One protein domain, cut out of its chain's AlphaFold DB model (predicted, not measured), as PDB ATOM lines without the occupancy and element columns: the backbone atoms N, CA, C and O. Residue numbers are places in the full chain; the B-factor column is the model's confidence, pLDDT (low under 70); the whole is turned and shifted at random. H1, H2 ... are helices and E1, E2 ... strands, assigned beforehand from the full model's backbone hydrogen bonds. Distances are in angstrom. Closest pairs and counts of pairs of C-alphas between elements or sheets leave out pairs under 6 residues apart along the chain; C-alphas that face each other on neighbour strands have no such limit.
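AT A GLANCE: This is residues 3 to 87 of the 212 residues of an uncharacterized protein of bacterium (UniProt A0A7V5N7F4). A strongly twisted antiparallel sheet of six strands bends sharply at E3 and rolls up into a small, only partly closed barrel, where the end of E5 comes round to the start of E6. The helix H1 packs across part of one face, over E2 and E3. The 85 printed residues run E1 to E6, then H1; the class is mostly strand, and the branched sheet includes a meander, E1 E2 E3 E4, each strand the antiparallel neighbour of the one before. The whole is compact, with a radius of gyration of the C-alphas of 11.6 A and spans of 30 by 27 by 23 A.

IN THESE COORDINATES: E3, residues 29 to 41, is the longest strand, 19.2 A, and bends by 121 degrees at Pro 35. E2 is residues 12 to 18, E1 3 to 7, beginning at C-alpha 3 (47.601, 18.192, 32.790), and E6 60 to 66, 16.4 A. E4 is residues 46 to 51 and E5 54 to 58. H1, residues 72 to 81, 14.5 A, ends at C-alpha 81 (56.560, 7.463, 40.005).

HOW THE PARTS SIT: E2 lies on one side of E3, with N 12 and O 40 at 2.9 A; E4, N 39 to O 49 2.8 A, and E5, N 31 to O 56 2.8 A, lie on the other. E1 pairs with E2, N 5 to O 13 2.8 A, and with E6, N 4 to O 64 2.9 A. E5 and E6 meet only through their link. H1 is on the sheet at a height of 9.5 A; its closest C-alphas to E2 are Ala 75 and Phe 14, 7.2 A. Every O i to N i+4 pair in H1 is within hydrogen-bond range.

THE WHOLE: The farthest C-alphas, Thr 21 and Arg 44, are 32.1 A apart. The printed part has no cut and no long link. Residues 20 to 27 have pLDDT under 70.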
ATOM      1  N   ASP A   3      46.286  17.871  32.263       87.44
ATOM      2  CA  ASP A   3      47.601  18.192  32.790       87.44
ATOM      3  C   ASP A   3      47.651  17.859  34.280       87.44
ATOM      4  O   ASP A   3      46.663  18.021  35.003       87.44
ATOM      5  N   HIS A   4      48.821  17.420  34.729       89.50
ATOM      6  CA  HIS A   4      49.164  17.251  36.136       89.50
ATOM      7  C   HIS A   4      50.423  18.056  36.406       89.50
ATOM      8  O   HIS A   4      51.369  18.003  35.617       89.50
ATOM      9  N   ALA A   5      50.440  18.805  37.498       88.56
ATOM     10  CA  ALA A   5      51.502  19.749  37.804       88.56
ATOM     11  C   ALA A   5      52.004  19.578  39.235       88.56
ATOM     12  O   ALA A   5      51.232  19.288  40.145       88.56
ATOM     13  N   LEU A   6      53.293  19.816  39.435       87.06
ATOM     14  CA  LEU A   6      53.905  20.032  40.731       87.06
ATOM     15  C   LEU A   6      54.127  21.526  40.912       87.06
ATOM     16  O   LEU A   6      54.784  22.173  40.095       87.06
ATOM     17  N   THR A   7      53.602  22.071  41.993       83.75
ATOM     18  CA  THR A   7      53.837  23.460  42.382       83.75
ATOM     19  C   THR A   7      55.189  23.614  43.084       83.75
ATOM     20  O   THR A   7      55.741  22.652  43.619       83.75
ATOM     21  N   GLN A   8      55.747  24.824  43.093       76.56
ATOM     22  CA  GLN A   8      57.012  25.108  43.780       76.56
ATOM     23  C   GLN A   8      56.916  24.979  45.306       76.56
ATOM     24  O   GLN A   8      57.939  24.776  45.947       76.56
ATOM     25  N   ASP A   9      55.722  25.046  45.891       75.69
ATOM     26  CA  ASP A   9      55.472  24.750  47.305       75.69
ATOM     27  C   ASP A   9      55.363  23.243  47.604       75.69
ATOM     28  O   ASP A   9      55.287  22.858  48.767       75.69
ATOM     29  N   GLY A  10      55.423  22.383  46.580       80.06
ATOM     30  CA  GLY A  10      55.405  20.923  46.723       80.06
ATOM     31  C   GLY A  10      54.014  20.289  46.628       80.06
ATOM     32  O   GLY A  10      53.888  19.066  46.711       80.06
ATOM     33  N   THR A  11      52.973  21.085  46.396       86.88
ATOM     34  CA  THR A  11      51.598  20.616  46.193       86.88
ATOM     35  C   THR A  11      51.412  20.060  44.777       86.88
ATOM     36  O   THR A  11      51.805  20.690  43.791       86.88
ATOM     37  N   GLY A  12      50.797  18.883  44.653       89.62
ATOM     38  CA  GLY A  12      50.422  18.303  43.363       89.62
ATOM     39  C   GLY A  12      49.043  18.788  42.916       89.62
ATOM     40  O   GLY A  12      48.093  18.762  43.688       89.62
ATOM     41  N   VAL A  13      48.915  19.201  41.663       92.25
ATOM     42  CA  VAL A  13      47.693  19.755  41.077       92.25
ATOM     43  C   VAL A  13      47.265  18.861  39.916       92.25
ATOM     44  O   VAL A  13      48.006  18.710  38.944       92.25
ATOM     45  N   PHE A  14      46.087  18.245  40.021       92.25
ATOM     46  CA  PHE A  14      45.664  17.135  39.159       92.25
ATOM     47  C   PHE A  14      44.406  17.441  38.354       92.25
ATOM     48  O   PHE A  14      43.509  18.147  38.819       92.25
ATOM     49  N   ASN A  15      44.322  16.839  37.166       93.31
ATOM     50  CA  ASN A  15      43.196  16.934  36.231       93.31
ATOM     51  C   ASN A  15      42.938  18.355  35.733       93.31
ATOM     52  O   ASN A  15      41.797  18.809  35.694       93.31
ATOM     53  N   VAL A  16      43.989  19.088  35.380       90.88
ATOM     54  CA  VAL A  16      43.897  20.518  35.059       90.88
ATOM     55  C   VAL A  16      44.221  20.793  33.600       90.88
ATOM     56  O   VAL A  16      44.447  19.880  32.811       90.88
ATOM     57  N   SER A  17      44.165  22.057  33.201       88.19
ATOM     58  CA  SER A  17      44.748  22.518  31.946       88.19
ATOM     59  C   SER A  17      45.753  23.614  32.241       88.19
ATOM     60  O   SER A  17      45.392  24.627  32.833       88.19
ATOM     61  N   ILE A  18      46.990  23.449  31.809       83.81
ATOM     62  CA  ILE A  18      48.040  24.448  31.930       83.81
ATOM     63  C   ILE A  18      48.115  25.176  30.593       83.81
ATOM     64  O   ILE A  18      48.417  24.586  29.557       83.81
ATOM     65  N   GLU A  19      47.815  26.472  30.595       76.00
ATOM     66  CA  GLU A  19      47.914  27.286  29.383       76.00
ATOM     67  C   GLU A  19      49.386  27.637  29.122       76.00
ATOM     68  O   GLU A  19      49.913  28.650  29.587       76.00
ATOM     69  N   ALA A  20      50.078  26.753  28.402       62.81
ATOM     70  CA  ALA A  20      51.482  26.916  28.054       62.81
ATOM     71  C   ALA A  20      51.669  27.977  26.956       62.81
ATOM     72  O   ALA A  20      51.285  27.785  25.807       62.81
ATOM     73  N   THR A  21      52.309  29.096  27.306       49.66
ATOM     74  CA  THR A  21      52.876  30.059  26.333       49.66
ATOM     75  C   THR A  21      54.325  30.474  26.642       49.66
ATOM     76  O   THR A  21      54.851  31.346  25.965       49.66
ATOM     77  N   ALA A  22      54.988  29.889  27.653       46.16
ATOM     78  CA  ALA A  22      56.419  30.087  27.941       46.16
ATOM     79  C   ALA A  22      56.919  29.068  28.982       46.16
ATOM     80  O   ALA A  22      56.108  28.473  29.695       46.16
ATOM     81  N   THR A  23      58.243  28.916  29.071       45.19
ATOM     82  CA  THR A  23      58.987  28.037  29.986       45.19
ATOM     83  C   THR A  23      58.606  28.222  31.465       45.19
ATOM     84  O   THR A  23      58.361  29.327  31.942       45.19
ATOM     85  N   THR A  24      58.549  27.105  32.190       46.50
ATOM     86  CA  THR A  24      57.924  26.890  33.513       46.50
ATOM     87  C   THR A  24      58.582  27.579  34.707       46.50
ATOM     88  O   THR A  24      57.983  27.618  35.775       46.50
ATOM     89  N   TRP A  25      59.791  28.128  34.568       43.81
ATOM     90  CA  TRP A  25      60.604  28.538  35.723       43.81
ATOM     91  C   TRP A  25      60.706  30.052  35.957       43.81
ATOM     92  O   TRP A  25      61.267  30.464  36.966       43.81
ATOM     93  N   SER A  26      60.150  30.886  35.071       48.50
ATOM     94  CA  SER A  26      60.277  32.355  35.141       48.50
ATOM     95  C   SER A  26      58.976  33.104  35.445       48.50
ATOM     96  O   SER A  26      59.004  34.314  35.667       48.50
ATOM     97  N   ARG A  27      57.825  32.420  35.455       61.53
ATOM     98  CA  ARG A  27      56.516  33.030  35.730       61.53
ATOM     99  C   ARG A  27      55.515  32.006  36.262       61.53
ATOM    100  O   ARG A  27      55.599  30.837  35.880       61.53
ATOM    101  N   PRO A  28      54.518  32.429  37.057       70.94
ATOM    102  CA  PRO A  28      53.433  31.543  37.418       70.94
ATOM    103  C   PRO A  28      52.580  31.242  36.177       70.94
ATOM    104  O   PRO A  28      52.232  32.135  35.399       70.94
ATOM    105  N   LEU A  29      52.261  29.970  35.977       78.38
ATOM    106  CA  LEU A  29      51.439  29.497  34.876       78.38
ATOM    107  C   LEU A  29      49.966  29.568  35.249       78.38
ATOM    108  O   LEU A  29      49.575  29.297  36.386       78.38
ATOM    109  N   ARG A  30      49.136  29.919  34.266       84.12
ATOM    110  CA  ARG A  30      47.690  29.857  34.434       84.12
ATOM    111  C   ARG A  30      47.257  28.401  34.354       84.12
ATOM    112  O   ARG A  30      47.387  27.761  33.312       84.12
ATOM    113  N   VAL A  31      46.711  27.921  35.460       87.12
ATOM    114  CA  VAL A  31      46.126  26.595  35.586       87.12
ATOM    115  C   VAL A  31      44.612  26.750  35.603       87.12
ATOM    116  O   VAL A  31      44.057  27.480  36.425       87.12
ATOM    117  N   ARG A  32      43.938  26.112  34.649       87.44
ATOM    118  CA  ARG A  32      42.481  26.051  34.532       87.44
ATOM    119  C   ARG A  32      41.959  24.756  35.126       87.44
ATOM    120  O   ARG A  32      42.412  23.670  34.768       87.44
ATOM    121  N   TRP A  33      40.960  24.894  35.984       89.12
ATOM    122  CA  TRP A  33      40.262  23.778  36.594       89.12
ATOM    123  C   TRP A  33      39.255  23.172  35.629       89.12
ATOM    124  O   TRP A  33      38.589  23.869  34.859       89.12
ATOM    125  N   ARG A  34      39.137  21.858  35.719       87.12
ATOM    126  CA  ARG A  34      38.184  21.018  35.014       87.12
ATOM    127  C   ARG A  34      37.312  20.299  36.042       87.12
ATOM    128  O   ARG A  34      37.648  20.276  37.228       87.12
ATOM    129  N   PRO A  35      36.198  19.692  35.615       82.75
ATOM    130  CA  PRO A  35      35.450  18.803  36.488       82.75
ATOM    131  C   PRO A  35      36.372  17.705  37.034       82.75
ATOM    132  O   PRO A  35      37.014  17.006  36.262       82.75
ATOM    133  N   GLY A  36      36.466  17.583  38.361       83.00
ATOM    134  CA  GLY A  36      37.338  16.594  39.002       83.00
ATOM    135  C   GLY A  36      38.782  17.050  39.231       83.00
ATOM    136  O   GLY A  36      39.609  16.221  39.611       83.00
ATOM    137  N   SER A  37      39.103  18.337  39.039       90.75
ATOM    138  CA  SER A  37      40.393  18.890  39.465       90.75
ATOM    139  C   SER A  37      40.521  18.926  40.981       90.75
ATOM    140  O   SER A  37      39.570  19.251  41.698       90.75
ATOM    141  N   PHE A  38      41.721  18.650  41.477       89.06
ATOM    142  CA  PHE A  38      42.026  18.784  42.895       89.06
ATOM    143  C   PHE A  38      43.507  19.042  43.149       89.06
ATOM    144  O   PHE A  38      44.376  18.721  42.335       89.06
ATOM    145  N   GLU A  39      43.768  19.591  44.327       90.62
ATOM    146  CA  GLU A  39      45.093  19.786  44.892       90.62
ATOM    147  C   GLU A  39      45.358  18.709  45.941       90.62
ATOM    148  O   GLU A  39      44.510  18.415  46.790       90.62
ATOM    149  N   TYR A  40      46.538  18.108  45.880       89.56
ATOM    150  CA  TYR A  40      46.944  17.003  46.727       89.56
ATOM    151  C   TYR A  40      48.256  17.326  47.437       89.56
ATOM    152  O   TYR A  40      49.283  17.572  46.802       89.56
ATOM    153  N   ASP A  41      48.210  17.266  48.763       85.31
ATOM    154  CA  ASP A  41      49.386  17.329  49.623       85.31
ATOM    155  C   ASP A  41      49.915  15.908  49.815       85.31
ATOM    156  O   ASP A  41      49.224  15.046  50.381       85.31
ATOM    157  N   TYR A  42      51.131  15.649  49.332       82.31
ATOM    158  CA  TYR A  42      51.732  14.327  49.471       82.31
ATOM    159  C   TYR A  42      52.087  14.008  50.924       82.31
ATOM    160  O   TYR A  42      51.815  12.898  51.379       82.31
ATOM    161  N   ASP A  43      52.637  14.967  51.667       81.31
ATOM    162  CA  ASP A  43      53.088  14.763  53.044       81.31
ATOM    163  C   ASP A  43      51.900  14.495  53.970       81.31
ATOM    164  O   ASP A  43      51.903  13.552  54.769       81.31
ATOM    165  N   ARG A  44      50.819  15.262  53.804       81.50
ATOM    166  CA  ARG A  44      49.580  15.119  54.584       81.50
ATOM    167  C   ARG A  44      48.622  14.062  54.032       81.50
ATOM    168  O   ARG A  44      47.613  13.763  54.668       81.50
ATOM    169  N   HIS A  45      48.933  13.472  52.879       82.81
ATOM    170  CA  HIS A  45      48.171  12.400  52.232       82.81
ATOM    171  C   HIS A  45      46.686  12.731  51.961       82.81
ATOM    172  O   HIS A  45      45.833  11.826  51.914       82.81
ATOM    173  N   LEU A  46      46.355  14.007  51.753       86.56
ATOM    174  CA  LEU A  46      44.979  14.501  51.665       86.56
ATOM    175  C   LEU A  46      44.759  15.434  50.473       86.56
ATOM    176  O   LEU A  46      45.690  16.037  49.949       86.56
ATOM    177  N   ILE A  47      43.493  15.533  50.060       86.31
ATOM    178  CA  ILE A  47      43.056  16.548  49.103       86.31
ATOM    179  C   ILE A  47      42.885  17.848  49.881       86.31
ATOM    180  O   ILE A  47      42.098  17.888  50.829       86.31
ATOM    181  N   ILE A  48      43.636  18.877  49.498       82.19
ATOM    182  CA  ILE A  48      43.583  20.199  50.132       82.19
ATOM    183  C   ILE A  48      42.374  20.963  49.603       82.19
ATOM    184  O   ILE A  48      41.623  21.564  50.370       82.19
ATOM    185  N   GLN A  49      42.170  20.904  48.287       80.31
ATOM    186  CA  GLN A  49      41.116  21.639  47.615       80.31
ATOM    187  C   GLN A  49      40.605  20.867  46.400       80.31
ATOM    188  O   GLN A  49      41.365  20.182  45.719       80.31
ATOM    189  N   SER A  50      39.303  20.959  46.137       84.69
ATOM    190  CA  SER A  50      38.672  20.420  44.934       84.69
ATOM    191  C   SER A  50      38.023  21.544  44.140       84.69
ATOM    192  O   SER A  50      37.481  22.503  44.697       84.69
ATOM    193  N   HIS A  51      38.089  21.428  42.819       80.81
ATOM    194  CA  HIS A  51      37.628  22.453  41.898       80.81
ATOM    195  C   HIS A  51      36.813  21.827  40.769       80.81
ATOM    196  O   HIS A  51      37.125  20.747  40.272       80.81
ATOM    197  N   SER A  52      35.753  22.520  40.360       72.75
ATOM    198  CA  SER A  52      34.907  22.116  39.233       72.75
ATOM    199  C   SER A  52      35.061  23.046  38.030       72.75
ATOM    200  O   SER A  52      34.995  22.586  36.894       72.75
ATOM    201  N   THR A  53      35.292  24.342  38.266       77.38
ATOM    202  CA  THR A  53      35.553  25.362  37.242       77.38
ATOM    203  C   THR A  53      36.440  26.481  37.807       77.38
ATOM    204  O   THR A  53      36.529  26.666  39.022       77.38
ATOM    205  N   GLY A  54      37.115  27.232  36.930       83.06
ATOM    206  CA  GLY A  54      37.909  28.410  37.303       83.06
ATOM    207  C   GLY A  54      39.354  28.362  36.809       83.06
ATOM    208  O   GLY A  54      39.729  27.507  36.009       83.06
ATOM    209  N   SER A  55      40.161  29.324  37.254       83.88
ATOM    210  CA  SER A  55      41.597  29.357  36.972       83.88
ATOM    211  C   SER A  55      42.360  30.101  38.055       83.88
ATOM    212  O   SER A  55      41.852  31.106  38.555       83.88
ATOM    213  N   ALA A  56      43.594  29.693  38.323       81.06
ATOM    214  CA  ALA A  56      44.520  30.411  39.191       81.06
ATOM    215  C   ALA A  56      45.945  30.388  38.612       81.06
ATOM    216  O   ALA A  56      46.224  29.709  37.622       81.06
ATOM    217  N   LEU A  57      46.822  31.212  39.183       80.94
ATOM    218  CA  LEU A  57      48.227  31.314  38.800       80.94
ATOM    219  C   LEU A  57      49.068  30.497  39.781       80.94
ATOM    220  O   LEU A  57      49.029  30.774  40.976       80.94
ATOM    221  N   PHE A  58      49.841  29.537  39.273       78.38
ATOM    222  CA  PHE A  58      50.722  28.692  40.078       78.38
ATOM    223  C   PHE A  58      52.161  28.783  39.613       78.38
ATOM    224  O   PHE A  58      52.446  28.732  38.419       78.38
ATOM    225  N   TRP A  59      53.082  28.839  40.564       79.19
ATOM    226  CA  TRP A  59      54.485  28.578  40.287       79.19
ATOM    227  C   TRP A  59      54.665  27.076  40.114       79.19
ATOM    228  O   TRP A  59      54.505  26.327  41.072       79.19
ATOM    229  N   ILE A  60      54.941  26.634  38.888       80.62
ATOM    230  CA  ILE A  60      55.014  25.214  38.543       80.62
ATOM    231  C   ILE A  60      56.477  24.783  38.479       80.62
ATOM    232  O   ILE A  60      57.258  25.298  37.682       80.62
ATOM    233  N   ALA A  61      56.851  23.833  39.329       76.75
ATOM    234  CA  ALA A  61      58.171  23.217  39.334       76.75
ATOM    235  C   ALA A  61      58.336  22.228  38.169       76.75
ATOM    236  O   ALA A  61      59.366  22.233  37.495       76.75
ATOM    237  N   ASP A  62      57.309  21.412  37.917       79.94
ATOM    238  CA  ASP A  62      57.248  20.427  36.832       79.94
ATOM    239  C   ASP A  62      55.786  20.192  36.420       79.94
ATOM    240  O   ASP A  62      54.879  20.355  37.233       79.94
ATOM    241  N   TYR A  63      55.532  19.797  35.174       88.50
ATOM    242  CA  TYR A  63      54.203  19.361  34.744       88.50
ATOM    243  C   TYR A  63      54.267  18.363  33.597       88.50
ATOM    244  O   TYR A  63      55.276  18.213  32.910       88.50
ATOM    245  N   ILE A  64      53.152  17.681  33.379       82.62
ATOM    246  CA  ILE A  64      53.007  16.709  32.308       82.62
ATOM    247  C   ILE A  64      51.565  16.645  31.830       82.62
ATOM    248  O   ILE A  64      50.625  16.663  32.623       82.62
ATOM    249  N   THR A  65      51.413  16.533  30.517       84.06
ATOM    250  CA  THR A  65      50.129  16.334  29.853       84.06
ATOM    251  C   THR A  65      49.892  14.842  29.635       84.06
ATOM    252  O   THR A  65      50.700  14.167  28.999       84.06
ATOM    253  N   THR A  66      48.774  14.318  30.131       79.62
ATOM    254  CA  THR A  66      48.337  12.928  29.929       79.62
ATOM    255  C   THR A  66      46.924  12.876  29.351       79.62
ATOM    256  O   THR A  66      46.183  13.854  29.371       79.62
ATOM    257  N   GLU A  67      46.487  11.731  28.833       80.00
ATOM    258  CA  GLU A  67      45.085  11.557  28.413       80.00
ATOM    259  C   GLU A  67      44.157  11.146  29.558       80.00
ATOM    260  O   GLU A  67      42.947  11.330  29.456       80.00
ATOM    261  N   THR A  68      44.723  10.659  30.660       81.88
ATOM    262  CA  THR A  68      43.987  10.126  31.806       81.88
ATOM    263  C   THR A  68      43.791  11.160  32.905       81.88
ATOM    264  O   THR A  68      44.728  11.878  33.267       81.88
ATOM    265  N   GLU A  69      42.590  11.167  33.475       87.50
ATOM    266  CA  GLU A  69      42.308  11.803  34.758       87.50
ATOM    267  C   GLU A  69      42.693  10.851  35.896       87.50
ATOM    268  O   GLU A  69      42.588   9.630  35.767       87.50
ATOM    269  N   LEU A  70      43.183  11.408  36.997       87.44
ATOM    270  CA  LEU A  70      43.652  10.670  38.160       87.44
ATOM    271  C   LEU A  70      42.700  10.903  39.327       87.44
ATOM    272  O   LEU A  70      42.306  12.035  39.586       87.44
ATOM    273  N   GLY A  71      42.344   9.836  40.038       86.00
ATOM    274  CA  GLY A  71      41.731   9.923  41.357       86.00
ATOM    275  C   GLY A  71      42.790  10.107  42.445       86.00
ATOM    276  O   GLY A  71      43.982  10.266  42.178       86.00
ATOM    277  N   LYS A  72      42.360  10.092  43.709       86.12
ATOM    278  CA  LYS A  72      43.244  10.322  44.863       86.12
ATOM    279  C   LYS A  72      44.388   9.303  44.950       86.12
ATOM    280  O   LYS A  72      45.531   9.680  45.210       86.12
ATOM    281  N   ASP A  73      44.084   8.018  44.789       86.88
ATOM    282  CA  ASP A  73      45.076   6.954  44.961       86.88
ATOM    283  C   ASP A  73      46.013   6.860  43.750       86.88
ATOM    284  O   ASP A  73      47.223   6.680  43.917       86.88
ATOM    285  N   GLU A  74      45.495   7.095  42.544       88.56
ATOM    286  CA  GLU A  74      46.290   7.177  41.322       88.56
ATOM    287  C   GLU A  74      47.216   8.399  41.337       88.56
ATOM    288  O   GLU A  74      48.385   8.271  40.979       88.56
ATOM    289  N   ALA A  75      46.754   9.555  41.827       85.94
ATOM    290  CA  ALA A  75      47.582  10.752  41.993       85.94
ATOM    291  C   ALA A  75      48.758  10.506  42.951       85.94
ATOM    292  O   ALA A  75      49.891  10.896  42.665       85.94
ATOM    293  N   ARG A  76      48.540   9.778  44.054       86.81
ATOM    294  CA  ARG A  76      49.623   9.398  44.978       86.81
ATOM    295  C   ARG A  76      50.666   8.509  44.299       86.81
ATOM    296  O   ARG A  76      51.869   8.716  44.482       86.81
ATOM    297  N   LEU A  77      50.224   7.506  43.538       86.00
ATOM    298  CA  LEU A  77      51.124   6.637  42.773       86.00
ATOM    299  C   LEU A  77      51.887   7.434  41.712       86.00
ATOM    300  O   LEU A  77      53.089   7.231  41.541       86.00
ATOM    301  N   PHE A  78      51.213   8.384  41.070       88.94
ATOM    302  CA  PHE A  78      51.781   9.273  40.069       88.94
ATOM    303  C   PHE A  78      52.875  10.187  40.635       88.94
ATOM    304  O   PHE A  78      53.974  10.250  40.088       88.94
ATOM    305  N   MET A  79      52.638  10.837  41.782       85.69
ATOM    306  CA  MET A  79      53.672  11.653  42.438       85.69
ATOM    307  C   MET A  79      54.896  10.823  42.819       85.69
ATOM    308  O   MET A  79      56.025  11.300  42.711       85.69
ATOM    309  N   ARG A  80      54.683   9.570  43.241       86.94
ATOM    310  CA  ARG A  80      55.775   8.653  43.576       86.94
ATOM    311  C   ARG A  80      56.566   8.226  42.342       86.94
ATOM    312  O   ARG A  80      57.791   8.191  42.404       86.94
ATOM    313  N   SER A  81      55.894   7.902  41.238       86.19
ATOM    314  CA  SER A  81      56.560   7.463  40.005       86.19
ATOM    315  C   SER A  81      57.371   8.584  39.354       86.19
ATOM    316  O   SER A  81      58.449   8.325  38.823       86.19
ATOM    317  N   ARG A  82      56.902   9.835  39.452       82.50
ATOM    318  CA  ARG A  82      57.613  11.031  38.971       82.50
ATOM    319  C   ARG A  82      58.676  11.554  39.938       82.50
ATOM    320  O   ARG A  82      59.421  12.458  39.583       82.50
ATOM    321  N   GLY A  83      58.757  11.010  41.153       84.88
ATOM    322  CA  GLY A  83      59.676  11.488  42.188       84.88
ATOM    323  C   GLY A  83      59.311  12.859  42.767       84.88
ATOM    324  O   GLY A  83      60.092  13.421  43.531       84.88
ATOM    325  N   TRP A  84      58.123  13.386  42.461       88.62
ATOM    326  CA  TRP A  84      57.617  14.656  42.994       88.62
ATOM    327  C   TRP A  84      57.449  14.623  44.507       88.62
ATOM    328  O   TRP A  84      57.632  15.627  45.177       88.62
ATOM    329  N   ASN A  85      57.199  13.444  45.067       83.00
ATOM    330  CA  ASN A  85      57.151  13.247  46.511       83.00
ATOM    331  C   ASN A  85      58.498  13.460  47.231       83.00
ATOM    332  O   ASN A  85      58.552  13.379  48.453       83.00
ATOM    333  N   LYS A  86      59.599  13.602  46.488       82.56
ATOM    334  CA  LYS A  86      60.939  13.900  47.016       82.56
ATOM    335  C   LYS A  86      61.380  15.322  46.679       82.56
ATOM    336  O   LYS A  86      62.527  15.677  46.940       82.56
ATOM    337  N   TYR A  87      60.511  16.093  46.032       78.00
ATOM    338  CA  TYR A  87      60.807  17.460  45.663       78.00
ATOM    339  C   TYR A  87      61.012  18.298  46.922       78.00
ATOM    340  O   TYR A  87      60.189  18.276  47.833       78.00
TER     341      TYR A  87